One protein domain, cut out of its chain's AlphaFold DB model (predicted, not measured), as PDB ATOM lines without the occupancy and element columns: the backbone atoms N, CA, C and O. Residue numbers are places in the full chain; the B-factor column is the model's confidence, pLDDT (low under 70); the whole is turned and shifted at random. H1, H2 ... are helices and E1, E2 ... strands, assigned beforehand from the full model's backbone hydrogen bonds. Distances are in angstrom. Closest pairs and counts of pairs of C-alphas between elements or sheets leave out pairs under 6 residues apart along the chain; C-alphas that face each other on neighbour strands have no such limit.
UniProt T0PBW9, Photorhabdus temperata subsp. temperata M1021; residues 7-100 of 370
ATOM      1  N   VAL A   7      15.402   5.167  33.253       85.44
ATOM      2  CA  VAL A   7      15.454   4.148  32.194       85.44
ATOM      3  C   VAL A   7      16.014   4.838  30.960       85.44
ATOM      4  O   VAL A   7      15.397   5.772  30.457       85.44
ATOM      5  N   ASN A   8      17.227   4.452  30.554       85.50
ATOM      6  CA  ASN A   8      17.952   5.011  29.406       85.50
ATOM      7  C   ASN A   8      17.874   6.548  29.318       85.50
ATOM      8  O   ASN A   8      17.485   7.137  28.320       85.50
ATOM      9  N   GLY A   9      18.221   7.211  30.428       84.62
ATOM     10  CA  GLY A   9      18.272   8.672  30.525       84.62
ATOM     11  C   GLY A   9      16.960   9.355  30.933       84.62
ATOM     12  O   GLY A   9      17.017  10.480  31.433       84.62
ATOM     13  N   LYS A  10      15.807   8.677  30.835       86.88
ATOM     14  CA  LYS A  10      14.492   9.224  31.215       86.88
ATOM     15  C   LYS A  10      14.182   8.977  32.689       86.88
ATOM     16  O   LYS A  10      14.247   7.841  33.155       86.88
ATOM     17  N   ALA A  11      13.886  10.043  33.433       87.75
ATOM     18  CA  ALA A  11      13.645   9.981  34.875       87.75
ATOM     19  C   ALA A  11      12.321   9.277  35.217       87.75
ATOM     20  O   ALA A  11      11.298   9.534  34.592       87.75
ATOM     21  N   LEU A  12      12.340   8.428  36.248       86.31
ATOM     22  CA  LEU A  12      11.167   7.709  36.758       86.31
ATOM     23  C   LEU A  12      10.409   8.539  37.802       86.31
ATOM     24  O   LEU A  12      10.323   8.169  38.973       86.31
ATOM     25  N   THR A  13       9.890   9.694  37.386       86.06
ATOM     26  CA  THR A  13       9.075  10.582  38.238       86.06
ATOM     27  C   THR A  13       7.565  10.379  38.056       86.06
ATOM     28  O   THR A  13       6.785  11.034  38.740       86.06
ATOM     29  N   GLY A  14       7.158   9.477  37.156       85.31
ATOM     30  CA  GLY A  14       5.777   9.136  36.799       85.31
ATOM     31  C   GLY A  14       5.758   8.124  35.646       85.31
ATOM     32  O   GLY A  14       6.761   7.438  35.426       85.31
ATOM     33  N   ASP A  15       4.655   8.060  34.899       88.25
ATOM     34  CA  ASP A  15       4.591   7.288  33.652       88.25
ATOM     35  C   ASP A  15       5.610   7.828  32.638       88.25
ATOM     36  O   ASP A  15       5.752   9.039  32.457       88.25
ATOM     37  N   ILE A  16       6.330   6.921  31.972       86.81
ATOM     38  CA  ILE A  16       7.366   7.268  30.995       86.81
ATOM     39  C   ILE A  16       7.041   6.684  29.620       86.81
ATOM     40  O   ILE A  16       6.641   5.529  29.496       86.81
ATOM     41  N   SER A  17       7.261   7.469  28.564       85.44
ATOM     42  CA  SER A  17       7.183   6.990  27.180       85.44
ATOM     43  C   SER A  17       8.579   6.636  26.673       85.44
ATOM     44  O   SER A  17       9.457   7.501  26.607       85.44
ATOM     45  N   LEU A  18       8.775   5.372  26.300       85.00
ATOM     46  CA  LEU A  18       9.981   4.872  25.638       85.00
ATOM     47  C   LEU A  18       9.676   4.639  24.154       85.00
ATOM     48  O   LEU A  18       8.673   4.024  23.804       85.00
ATOM     49  N   SER A  19      10.543   5.148  23.292       79.81
ATOM     50  CA  SER A  19      10.627   4.806  21.876       79.81
ATOM     51  C   SER A  19      11.524   3.583  21.691       79.81
ATOM     52  O   SER A  19      12.261   3.193  22.596       79.81
ATOM     53  N   ALA A  20      11.502   2.988  20.500       78.19
ATOM     54  CA  ALA A  20      12.398   1.882  20.184       78.19
ATOM     55  C   ALA A  20      13.881   2.295  20.273       78.19
ATOM     56  O   ALA A  20      14.691   1.556  20.833       78.19
ATOM     57  N   GLY A  21      14.207   3.520  19.843       76.75
ATOM     58  CA  GLY A  21      15.543   4.102  19.992       76.75
ATOM     59  C   GLY A  21      15.976   4.244  21.454       76.75
ATOM     60  O   GLY A  21      17.134   3.990  21.772       76.75
ATOM     61  N   ASP A  22      15.043   4.540  22.369       84.12
ATOM     62  CA  ASP A  22      15.360   4.636  23.800       84.12
ATOM     63  C   ASP A  22      15.830   3.305  24.390       84.12
ATOM     64  O   ASP A  22      16.425   3.327  25.455       84.12
ATOM     65  N   VAL A  23      15.567   2.153  23.763       84.56
ATOM     66  CA  VAL A  23      15.898   0.821  24.307       84.56
ATOM     67  C   VAL A  23      16.694  -0.064  23.344       84.56
ATOM     68  O   VAL A  23      16.894  -1.241  23.635       84.56
ATOM     69  N   GLY A  24      17.158   0.479  22.214       76.81
ATOM     70  CA  GLY A  24      17.872  -0.290  21.187       76.81
ATOM     71  C   GLY A  24      17.006  -1.358  20.508       76.81
ATOM     72  O   GLY A  24      17.517  -2.389  20.079       76.81
ATOM     73  N   ALA A  25      15.691  -1.141  20.450       80.06
ATOM     74  CA  ALA A  25      14.750  -2.028  19.775       80.06
ATOM     75  C   ALA A  25      14.515  -1.593  18.320       80.06
ATOM     76  O   ALA A  25      14.751  -0.445  17.947       80.06
ATOM     77  N   PHE A  26      13.981  -2.504  17.506       75.31
ATOM     78  CA  PHE A  26      13.473  -2.160  16.179       75.31
ATOM     79  C   PHE A  26      12.239  -1.261  16.303       75.31
ATOM     80  O   PHE A  26      11.292  -1.587  17.022       75.31
ATOM     81  N   SER A  27      12.240  -0.138  15.582       72.50
ATOM     82  CA  SER A  27      11.081   0.754  15.501       72.50
ATOM     83  C   SER A  27       9.855   0.020  14.960       72.50
ATOM     84  O   SER A  27       9.904  -0.612  13.904       72.50
ATOM     85  N   LEU A  28       8.731   0.127  15.674       76.38
ATOM     86  CA  LEU A  28       7.442  -0.371  15.203       76.38
ATOM     87  C   LEU A  28       6.885   0.607  14.159       76.38
ATOM     88  O   LEU A  28       6.271   1.614  14.505       76.38
ATOM     89  N   GLY A  29       7.105   0.314  12.878       84.44
ATOM     90  CA  GLY A  29       6.591   1.118  11.767       84.44
ATOM     91  C   GLY A  29       7.564   2.194  11.276       84.44
ATOM     92  O   GLY A  29       8.770   1.961  11.190       84.44
ATOM     93  N   LEU A  30       7.029   3.355  10.877       90.81
ATOM     94  CA  LEU A  30       7.800   4.427  10.240       90.81
ATOM     95  C   LEU A  30       8.865   4.985  11.196       90.81
ATOM     96  O   LEU A  30       8.551   5.533  12.246       90.81
ATOM     97  N   THR A  31      10.122   4.871  10.789       91.38
ATOM     98  CA  THR A  31      11.306   5.368  11.498       91.38
ATOM     99  C   THR A  31      11.604   6.817  11.135       91.38
ATOM    100  O   THR A  31      11.940   7.615  12.004       91.38
ATOM    101  N   GLY A  32      11.436   7.198   9.867       91.62
ATOM    102  CA  GLY A  32      11.669   8.573   9.446       91.62
ATOM    103  C   GLY A  32      11.223   8.867   8.022       91.62
ATOM    104  O   GLY A  32      10.934   7.966   7.235       91.62
ATOM    105  N   ARG A  33      11.186  10.158   7.696       94.75
ATOM    106  CA  ARG A  33      10.906  10.672   6.353       94.75
ATOM    107  C   ARG A  33      12.128  11.424   5.856       94.75
ATOM    108  O   ARG A  33      12.654  12.257   6.592       94.75
ATOM    109  N   ALA A  34      12.574  11.147   4.638       93.06
ATOM    110  CA  ALA A  34      13.749  11.803   4.080       93.06
ATOM    111  C   ALA A  34      13.681  11.876   2.553       93.06
ATOM    112  O   ALA A  34      13.105  11.005   1.911       93.06
ATOM    113  N   ASN A  35      14.336  12.878   1.963       93.06
ATOM    114  CA  ASN A  35      14.547  12.933   0.508       93.06
ATOM    115  C   ASN A  35      15.635  11.937   0.050       93.06
ATOM    116  O   ASN A  35      15.719  11.598  -1.123       93.06
ATOM    117  N   ALA A  36      16.469  11.464   0.980       93.38
ATOM    118  CA  ALA A  36      17.426  10.379   0.800       93.38
ATOM    119  C   ALA A  36      17.689   9.729   2.164       93.38
ATOM    120  O   ALA A  36      17.941  10.438   3.135       93.38
ATOM    121  N   VAL A  37      17.634   8.399   2.248       95.44
ATOM    122  CA  VAL A  37      17.913   7.654   3.488       95.44
ATOM    123  C   VAL A  37      19.420   7.364   3.556       95.44
ATOM    124  O   VAL A  37      19.893   6.584   2.720       95.44
ATOM    125  N   PRO A  38      20.190   7.975   4.483       95.62
ATOM    126  CA  PRO A  38      21.637   7.768   4.581       95.62
ATOM    127  C   PRO A  38      21.990   6.311   4.889       95.62
ATOM    128  O   PRO A  38      21.227   5.609   5.541       95.62
ATOM    129  N   TRP A  39      23.161   5.847   4.456       96.38
ATOM    130  CA  TRP A  39      23.564   4.449   4.657       96.38
ATOM    131  C   TRP A  39      23.846   4.094   6.126       96.38
ATOM    132  O   TRP A  39      23.704   2.944   6.520       96.38
ATOM    133  N   ASN A  40      24.228   5.079   6.936       94.69
ATOM    134  CA  ASN A  40      24.620   4.929   8.336       94.69
ATOM    135  C   ASN A  40      23.535   5.385   9.325       94.69
ATOM    136  O   ASN A  40      23.839   5.639  10.489       94.69
ATOM    137  N   THR A  41      22.288   5.542   8.867       92.88
ATOM    138  CA  THR A  41      21.153   5.769   9.771       92.88
ATOM    139  C   THR A  41      20.750   4.472  10.470       92.88
ATOM    140  O   THR A  41      21.048   3.378   9.983       92.88
ATOM    141  N   ASP A  42      20.034   4.599  11.584       89.25
ATOM    142  CA  ASP A  42      19.478   3.465  12.320       89.25
ATOM    143  C   ASP A  42      18.618   2.561  11.429       89.25
ATOM    144  O   ASP A  42      17.900   3.015  10.539       89.25
ATOM    145  N   THR A  43      18.672   1.256  11.685       92.38
ATOM    146  CA  THR A  43      17.819   0.282  10.997       92.38
ATOM    147  C   THR A  43      16.339   0.623  11.188       92.38
ATOM    148  O   THR A  43      15.892   0.881  12.307       92.38
ATOM    149  N   GLY A  44      15.554   0.574  10.109       92.81
ATOM    150  CA  GLY A  44      14.144   0.936  10.175       92.81
ATOM    151  C   GLY A  44      13.427   1.025   8.832       92.81
ATOM    152  O   GLY A  44      13.990   0.759   7.769       92.81
ATOM    153  N   LEU A  45      12.151   1.410   8.896       94.50
ATOM    154  CA  LEU A  45      11.323   1.692   7.724       94.50
ATOM    155  C   LEU A  45      11.286   3.195   7.469       94.50
ATOM    156  O   LEU A  45      10.917   3.968   8.350       94.50
ATOM    157  N   TYR A  46      11.616   3.614   6.260       95.81
ATOM    158  CA  TYR A  46      11.693   5.015   5.879       95.81
ATOM    159  C   TYR A  46      10.730   5.335   4.742       95.81
ATOM    160  O   TYR A  46      10.492   4.519   3.851       95.81
ATOM    161  N   GLU A  47      10.196   6.550   4.767       96.31
ATOM    162  CA  GLU A  47       9.460   7.124   3.647       96.31
ATOM    163  C   GLU A  47      10.413   8.007   2.836       96.31
ATOM    164  O   GLU A  47      10.876   9.047   3.316       96.31
ATOM    165  N   LEU A  48      10.722   7.562   1.619       96.75
ATOM    166  CA  LEU A  48      11.527   8.309   0.663       96.75
ATOM    167  C   LEU A  48      10.620   9.297  -0.071       96.75
ATOM    168  O   LEU A  48       9.691   8.893  -0.771       96.75
ATOM    169  N   LEU A  49      10.860  10.588   0.137       96.44
ATOM    170  CA  LEU A  49       9.998  11.664  -0.341       96.44
ATOM    171  C   LEU A  49      10.418  12.152  -1.731       96.44
ATOM    172  O   LEU A  49      11.577  12.494  -1.952       96.44
ATOM    173  N   HIS A  50       9.437  12.267  -2.626       93.19
ATOM    174  CA  HIS A  50       9.565  12.875  -3.950       93.19
ATOM    175  C   HIS A  50       8.499  13.970  -4.137       93.19
ATOM    176  O   HIS A  50       7.491  13.984  -3.421       93.19
ATOM    177  N   PRO A  51       8.648  14.892  -5.107       93.62
ATOM    178  CA  PRO A  51       7.578  15.821  -5.454       93.62
ATOM    179  C   PRO A  51       6.310  15.070  -5.905       93.62
ATOM    180  O   PRO A  51       6.249  14.521  -7.002       93.62
ATOM    181  N   GLY A  52       5.286  15.045  -5.048       91.69
ATOM    182  CA  GLY A  52       3.964  14.487  -5.354       91.69
ATOM    183  C   GLY A  52       3.766  12.991  -5.075       91.69
ATOM    184  O   GLY A  52       2.652  12.505  -5.261       91.69
ATOM    185  N   TYR A  53       4.784  12.260  -4.609       93.44
ATOM    186  CA  TYR A  53       4.655  10.855  -4.195       93.44
ATOM    187  C   TYR A  53       5.749  10.447  -3.197       93.44
ATOM    188  O   TYR A  53       6.711  11.179  -2.977       93.44
ATOM    189  N   SER A  54       5.605   9.269  -2.589       95.19
ATOM    190  CA  SER A  54       6.633   8.666  -1.742       95.19
ATOM    191  C   SER A  54       6.848   7.190  -2.071       95.19
ATOM    192  O   SER A  54       5.987   6.524  -2.658       95.19
ATOM    193  N   GLU A  55       8.024   6.685  -1.710       97.00
ATOM    194  CA  GLU A  55       8.393   5.273  -1.815       97.00
ATOM    195  C   GLU A  55       8.737   4.714  -0.430       97.00
ATOM    196  O   GLU A  55       9.182   5.436   0.463       97.00
ATOM    197  N   HIS A  56       8.526   3.413  -0.244       97.12
ATOM    198  CA  HIS A  56       8.832   2.732   1.010       97.12
ATOM    199  C   HIS A  56      10.250   2.164   0.962       97.12
ATOM    200  O   HIS A  56      10.585   1.455   0.013       97.12
ATOM    201  N   VAL A  57      11.074   2.440   1.974       97.44
ATOM    202  CA  VAL A  57      12.442   1.915   2.084       97.44
ATOM    203  C   VAL A  57      12.584   1.105   3.365       97.44
ATOM    204  O   VAL A  57      12.445   1.642   4.460       97.44
ATOM    205  N   ALA A  58      12.911  -0.178   3.237       96.44
ATOM    206  CA  ALA A  58      13.426  -0.971   4.344       96.44
ATOM    207  C   ALA A  58      14.950  -0.815   4.379       96.44
ATOM    208  O   ALA A  58      15.632  -1.203   3.429       96.44
ATOM    209  N   HIS A  59      15.470  -0.215   5.447       95.81
ATOM    210  CA  HIS A  59      16.895   0.041   5.638       95.81
ATOM    211  C   HIS A  59      17.435  -0.834   6.760       95.81
ATOM    212  O   HIS A  59      16.940  -0.777   7.884       95.81
ATOM    213  N   PHE A  60      18.459  -1.621   6.448       95.12
ATOM    214  CA  PHE A  60      19.151  -2.496   7.383       95.12
ATOM    215  C   PHE A  60      20.585  -2.007   7.523       95.12
ATOM    216  O   PHE A  60      21.322  -1.988   6.543       95.12
ATOM    217  N   TYR A  61      20.973  -1.637   8.736       94.06
ATOM    218  CA  TYR A  61      22.305  -1.165   9.086       94.06
ATOM    219  C   TYR A  61      22.815  -1.899  10.323       94.06
ATOM    220  O   TYR A  61      22.186  -1.870  11.383       94.06
ATOM    221  N   ASN A  62      23.964  -2.558  10.184       90.81
ATOM    222  CA  ASN A  62      24.648  -3.249  11.279       90.81
ATOM    223  C   ASN A  62      26.007  -2.608  11.632       90.81
ATOM    224  O   ASN A  62      26.642  -3.029  12.596       90.81
ATOM    225  N   GLY A  63      26.457  -1.613  10.853       89.75
ATOM    226  CA  GLY A  63      27.682  -0.850  11.098       89.75
ATOM    227  C   GLY A  63      28.995  -1.617  10.959       89.75
ATOM    228  O   GLY A  63      30.025  -1.104  11.390       89.75
ATOM    229  N   SER A  64      28.993  -2.827  10.393       93.62
ATOM    230  CA  SER A  64      30.188  -3.675  10.334       93.62
ATOM    231  C   SER A  64      30.265  -4.523   9.065       93.62
ATOM    232  O   SER A  64      29.258  -4.849   8.438       93.62
ATOM    233  N   GLY A  65      31.486  -4.929   8.715       94.50
ATOM    234  CA  GLY A  65      31.787  -5.726   7.528       94.50
ATOM    235  C   GLY A  65      31.815  -4.909   6.237       94.50
ATOM    236  O   GLY A  65      31.602  -3.698   6.233       94.50
ATOM    237  N   SER A  66      32.081  -5.594   5.124       96.62
ATOM    238  CA  SER A  66      32.196  -4.940   3.816       96.62
ATOM    239  C   SER A  66      30.867  -4.502   3.214       96.62
ATOM    240  O   SER A  66      30.868  -3.690   2.299       96.62
ATOM    241  N   CYS A  67      29.745  -4.988   3.747       97.06
ATOM    242  CA  CYS A  67      28.401  -4.520   3.422       97.06
ATOM    243  C   CYS A  67      27.664  -4.168   4.723       97.06
ATOM    244  O   CYS A  67      26.899  -4.988   5.239       97.06
ATOM    245  N   PRO A  68      27.926  -2.984   5.306       96.94
ATOM    246  CA  PRO A  68      27.346  -2.626   6.597       96.94
ATOM    247  C   PRO A  68      25.907  -2.119   6.497       96.94
ATOM    248  O   PRO A  68      25.236  -1.982   7.524       96.94
ATOM    249  N   ALA A  69      25.437  -1.812   5.282       97.31
ATOM    250  CA  ALA A  69      24.075  -1.368   5.037       97.31
ATOM    251  C   ALA A  69      23.480  -1.944   3.749       97.31
ATOM    252  O   ALA A  69      24.139  -1.992   2.711       97.31
ATOM    253  N   PHE A  70      22.196  -2.286   3.808       96.94
ATOM    254  CA  PHE A  70      21.379  -2.712   2.677       96.94
ATOM    255  C   PHE A  70      20.043  -1.973   2.709       96.94
ATOM    256  O   PHE A  70      19.395  -1.884   3.753       96.94
ATOM    257  N   GLN A  71      19.614  -1.470   1.554       97.88
ATOM    258  CA  GLN A  71      18.297  -0.872   1.396       97.88
ATOM    259  C   GLN A  71      17.490  -1.597   0.329       97.88
ATOM    260  O   GLN A  71      17.991  -1.855  -0.763       97.88
ATOM    261  N   LEU A  72      16.212  -1.835   0.631       97.88
ATOM    262  CA  LEU A  72      15.197  -2.276  -0.320       97.88
ATOM    263  C   LEU A  72      14.135  -1.183  -0.464       97.88
ATOM    264  O   LEU A  72      13.484  -0.820   0.514       97.88
ATOM    265  N   ARG A  73      13.942  -0.680  -1.681       97.12
ATOM    266  CA  ARG A  73      12.964   0.349  -2.042       97.12
ATOM    267  C   ARG A  73      11.810  -0.254  -2.823       97.12
ATOM    268  O   ARG A  73      12.028  -1.031  -3.751       97.12
ATOM    269  N   VAL A  74      10.590   0.153  -2.487       96.50
ATOM    270  CA  VAL A  74       9.359  -0.311  -3.131       96.50
ATOM    271  C   VAL A  74       8.441   0.871  -3.432       96.50
ATOM    272  O   VAL A  74       8.084   1.641  -2.539       96.50
ATOM    273  N   ALA A  75       8.017   0.983  -4.691       94.88
ATOM    274  CA  ALA A  75       7.045   1.980  -5.126       94.88
ATOM    275  C   ALA A  75       5.598   1.489  -4.932       94.88
ATOM    276  O   ALA A  75       5.294   0.293  -5.034       94.88
ATOM    277  N   TYR A  76       4.678   2.430  -4.699       92.62
ATOM    278  CA  TYR A  76       3.253   2.142  -4.516       92.62
ATOM    279  C   TYR A  76       2.664   1.338  -5.689       92.62
ATOM    280  O   TYR A  76       3.111   1.428  -6.833       92.62
ATOM    281  N   ARG A  77       1.619   0.542  -5.416       92.31
ATOM    282  CA  ARG A  77       0.924  -0.298  -6.416       92.31
ATOM    283  C   ARG A  77       1.859  -1.241  -7.193       92.31
ATOM    284  O   ARG A  77       1.600  -1.512  -8.368       92.31
ATOM    285  N   ASN A  78       2.907  -1.769  -6.559       91.62
ATOM    286  CA  ASN A  78       3.920  -2.611  -7.208       91.62
ATOM    287  C   ASN A  78       4.577  -1.886  -8.400       91.62
ATOM    288  O   ASN A  78       4.732  -2.471  -9.471       91.62
ATOM    289  N   GLY A  79       4.865  -0.589  -8.242       91.50
ATOM    290  CA  GLY A  79       5.424   0.267  -9.296       91.50
ATOM    291  C   GLY A  79       6.897  -0.000  -9.611       91.50
ATOM    292  O   GLY A  79       7.405   0.499 -10.605       91.50
ATOM    293  N   GLY A  80       7.570  -0.797  -8.782       93.94
ATOM    294  CA  GLY A  80       8.982  -1.131  -8.919       93.94
ATOM    295  C   GLY A  80       9.555  -1.581  -7.581       93.94
ATOM    296  O   GLY A  80       9.054  -1.192  -6.522       93.94
ATOM    297  N   ILE A  81      10.585  -2.419  -7.642       96.12
ATOM    298  CA  ILE A  81      11.393  -2.828  -6.495       96.12
ATOM    299  C   ILE A  81      12.845  -2.583  -6.891       96.12
ATOM    300  O   ILE A  81      13.242  -2.957  -7.994       96.12
ATOM    301  N   ALA A  82      13.626  -1.965  -6.015       97.19
ATOM    302  CA  ALA A  82      15.050  -1.750  -6.231       97.19
ATOM    303  C   ALA A  82      15.829  -1.948  -4.933       97.19
ATOM    304  O   ALA A  82      15.275  -1.785  -3.847       97.19
ATOM    305  N   TYR A  83      17.111  -2.271  -5.035       97.62
ATOM    306  CA  TYR A  83      18.005  -2.376  -3.891       97.62
ATOM    307  C   TYR A  83      19.301  -1.609  -4.119       97.62
ATOM    308  O   TYR A  83      19.651  -1.279  -5.249       97.62
ATOM    309  N   ARG A  84      20.012  -1.330  -3.031       97.88
ATOM    310  CA  ARG A  84      21.406  -0.879  -3.050       97.88
ATOM    311  C   ARG A  84      22.090  -1.263  -1.746       97.88
ATOM    312  O   ARG A  84      21.425  -1.493  -0.733       97.88
ATOM    313  N   SER A  85      23.412  -1.325  -1.767       97.38
ATOM    314  CA  SER A  85      24.239  -1.704  -0.620       97.38
ATOM    315  C   SER A  85      25.373  -0.717  -0.419       97.38
ATOM    316  O   SER A  85      25.898  -0.165  -1.384       97.38
ATOM    317  N   ALA A  86      25.750  -0.493   0.835       97.75
ATOM    318  CA  ALA A  86      26.938   0.281   1.158       97.75
ATOM    319  C   ALA A  86      28.191  -0.596   1.123       97.75
ATOM    320  O   ALA A  86      28.103  -1.781   1.445       97.75
ATOM    321  N   ARG A  87      29.349  -0.008   0.801       96.81
ATOM    322  CA  ARG A  87      30.657  -0.661   0.916       96.81
ATOM    323  C   ARG A  87      31.469  -0.077   2.063       96.81
ATOM    324  O   ARG A  87      31.690   1.133   2.109       96.81
ATOM    325  N   ASP A  88      31.967  -0.953   2.939       94.62
ATOM    326  CA  ASP A  88      32.846  -0.613   4.067       94.62
ATOM    327  C   ASP A  88      32.375   0.687   4.774       94.62
ATOM    328  O   ASP A  88      31.190   0.877   5.022       94.62
ATOM    329  N   SER A  89      33.266   1.644   5.053       93.69
ATOM    330  CA  SER A  89      32.890   2.964   5.589       93.69
ATOM    331  C   SER A  89      32.622   4.037   4.520       93.69
ATOM    332  O   SER A  89      32.514   5.214   4.866       93.69
ATOM    333  N   TYR A  90      32.533   3.664   3.237       95.31
ATOM    334  CA  TYR A  90      32.360   4.598   2.114       95.31
ATOM    335  C   TYR A  90      30.890   4.933   1.823       95.31
ATOM    336  O   TYR A  90      30.598   6.011   1.308       95.31
ATOM    337  N   GLY A  91      29.954   4.053   2.195       95.94
ATOM    338  CA  GLY A  91      28.526   4.235   1.923       95.94
ATOM    339  C   GLY A  91      28.087   3.639   0.587       95.94
ATOM    340  O   GLY A  91      28.690   2.679   0.115       95.94
ATOM    341  N   PHE A  92      26.995   4.151   0.011       97.25
ATOM    342  CA  PHE A  92      26.483   3.684  -1.284       97.25
ATOM    343  C   PHE A  92      27.409   4.145  -2.417       97.25
ATOM    344  O   PHE A  92      27.507   5.342  -2.671       97.25
ATOM    345  N   GLU A  93      28.076   3.202  -3.079       96.12
ATOM    346  CA  GLU A  93      28.919   3.484  -4.254       96.12
ATOM    347  C   GLU A  93      28.137   3.419  -5.564       96.12
ATOM    348  O   GLU A  93      28.463   4.123  -6.514       96.12
ATOM    349  N   GLU A  94      27.078   2.612  -5.576       96.25
ATOM    350  CA  GLU A  94      26.160   2.462  -6.696       96.25
ATOM    351  C   GLU A  94      24.788   3.033  -6.327       96.25
ATOM    352  O   GLU A  94      24.362   3.011  -5.162       96.25
ATOM    353  N   ASP A  95      24.079   3.535  -7.336       95.75
ATOM    354  CA  ASP A  95      22.686   3.949  -7.179       95.75
ATOM    355  C   ASP A  95      21.748   2.722  -7.099       95.75
ATOM    356  O   ASP A  95      22.162   1.560  -7.087       95.75
ATOM    357  N   TRP A  96      20.444   2.964  -7.000       96.25
ATOM    358  CA  TRP A  96      19.421   1.926  -6.954       96.25
ATOM    359  C   TRP A  96      19.468   0.977  -8.161       96.25
ATOM    360  O   TRP A  96      19.265   1.385  -9.301       96.25
ATOM    361  N   THR A  97      19.598  -0.320  -7.886       95.81
ATOM    362  CA  THR A  97      19.514  -1.406  -8.870       95.81
ATOM    363  C   THR A  97      18.129  -2.053  -8.843       95.81
ATOM    364  O   THR A  97      17.650  -2.467  -7.787       95.81
ATOM    365  N   ASN A  98      17.463  -2.164  -9.996       94.00
ATOM    366  CA  ASN A  98      16.105  -2.713 -10.088       94.00
ATOM    367  C   ASN A  98      16.057  -4.243  -9.930       94.00
ATOM    368  O   ASN A  98      16.924  -4.968 -10.409       94.00
ATOM    369  N   ILE A  99      14.978  -4.738  -9.320       94.56
ATOM    370  CA  ILE A  99      14.577  -6.147  -9.329       94.56
ATOM    371  C   ILE A  99      13.402  -6.292 -10.298       94.56
ATOM    372  O   ILE A  99      12.347  -5.667 -10.130       94.56
ATOM    373  N   TYR A 100      13.574  -7.133 -11.314       93.12
ATOM    374  CA  TYR A 100      12.538  -7.375 -12.308       93.12
ATOM    375  C   TYR A 100      11.425  -8.287 -11.782       93.12
ATOM    376  O   TYR A 100      11.653  -9.235 -11.034       93.12
TER     377      TYR A 100
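Overview. This is residues 7 to 100 of the 370 residues of a protein of Photorhabdus temperata subsp. temperata M1021 (UniProt T0PBW9). The main body is one strongly twisted slab of six strands side by side, with no named helix on either face, and a long arm made of residues 7 to 19 and the short helix H1 reaches away from it. This arm makes much of the longest axis. The printed part has 94 residues, with one named helix and then six named strands along the chain, H1 E1 E2 E3 E4 E5 E6. The sheet is mixed, in the order E1 E2 E3 E4 E5 E6, and the class is mostly strand, although under half of the residues are in named elements. The whole is loose, with a radius of gyration of the C-alphas of 15.7 A, and elongated, spanning 53 by 34 by 20 A.

Arrangement. Start at residues 7 to 19, which hold no named element, and come to H1, residues 20 to 23; it is not on the sheet, with 2 pairs of C-alphas within 10 A. H1 is too short for any O i to N i+4 pair, but its one O i to N i+3 pair is within range. Next find the edge strand E1, residues 30 to 34, parallel to E2, residues 44 to 50, at 33 degrees; N 31 and O 45 are 2.7 A apart, within hydrogen-bond range. From E2 to E6 the strands form a meander, each the antiparallel neighbour of the one before. E2 and E3, residues 53 to 61, are a hairpin with N 46 and O 57 at 2.8 A. E3 and E4, residues 69 to 75, are a hairpin with N 74 and O 56 at 2.8 A. E4 and E5, residues 81 to 87, are a hairpin with N 73 and O 82 at 2.8 A. E5 and the other edge strand E6, residues 97 to 99, are a hairpin at 139 degrees, with N 83 and O 97 at 2.8 A. Residues 86 to 87 of E5 also pair, antiparallel, with residues 91 to 92. H1 is apart from E2, E3, E4, E5 and E6.

Along the chain. Find C-alpha 20 at (12.398, 1.882, 20.184), where H1 begins; it is 5.5 A long. E1 starts at C-alpha 30, (7.800, 4.427, 10.240), and measures 11.3 A. E2 is 19.1 A long, E3 25.1 A, E4 20.1 A and E5 20.8 A. E6, 6.9 A long, ends at C-alpha 99, (14.577, -6.147, -9.329).

Size, cuts and confidence. Look for the two C-alphas farthest apart at Thr 13 and Tyr 100, 53.8 A. The printed part has no cut and no long link. Its mean pLDDT is 91.9, and no printed residue is under 70.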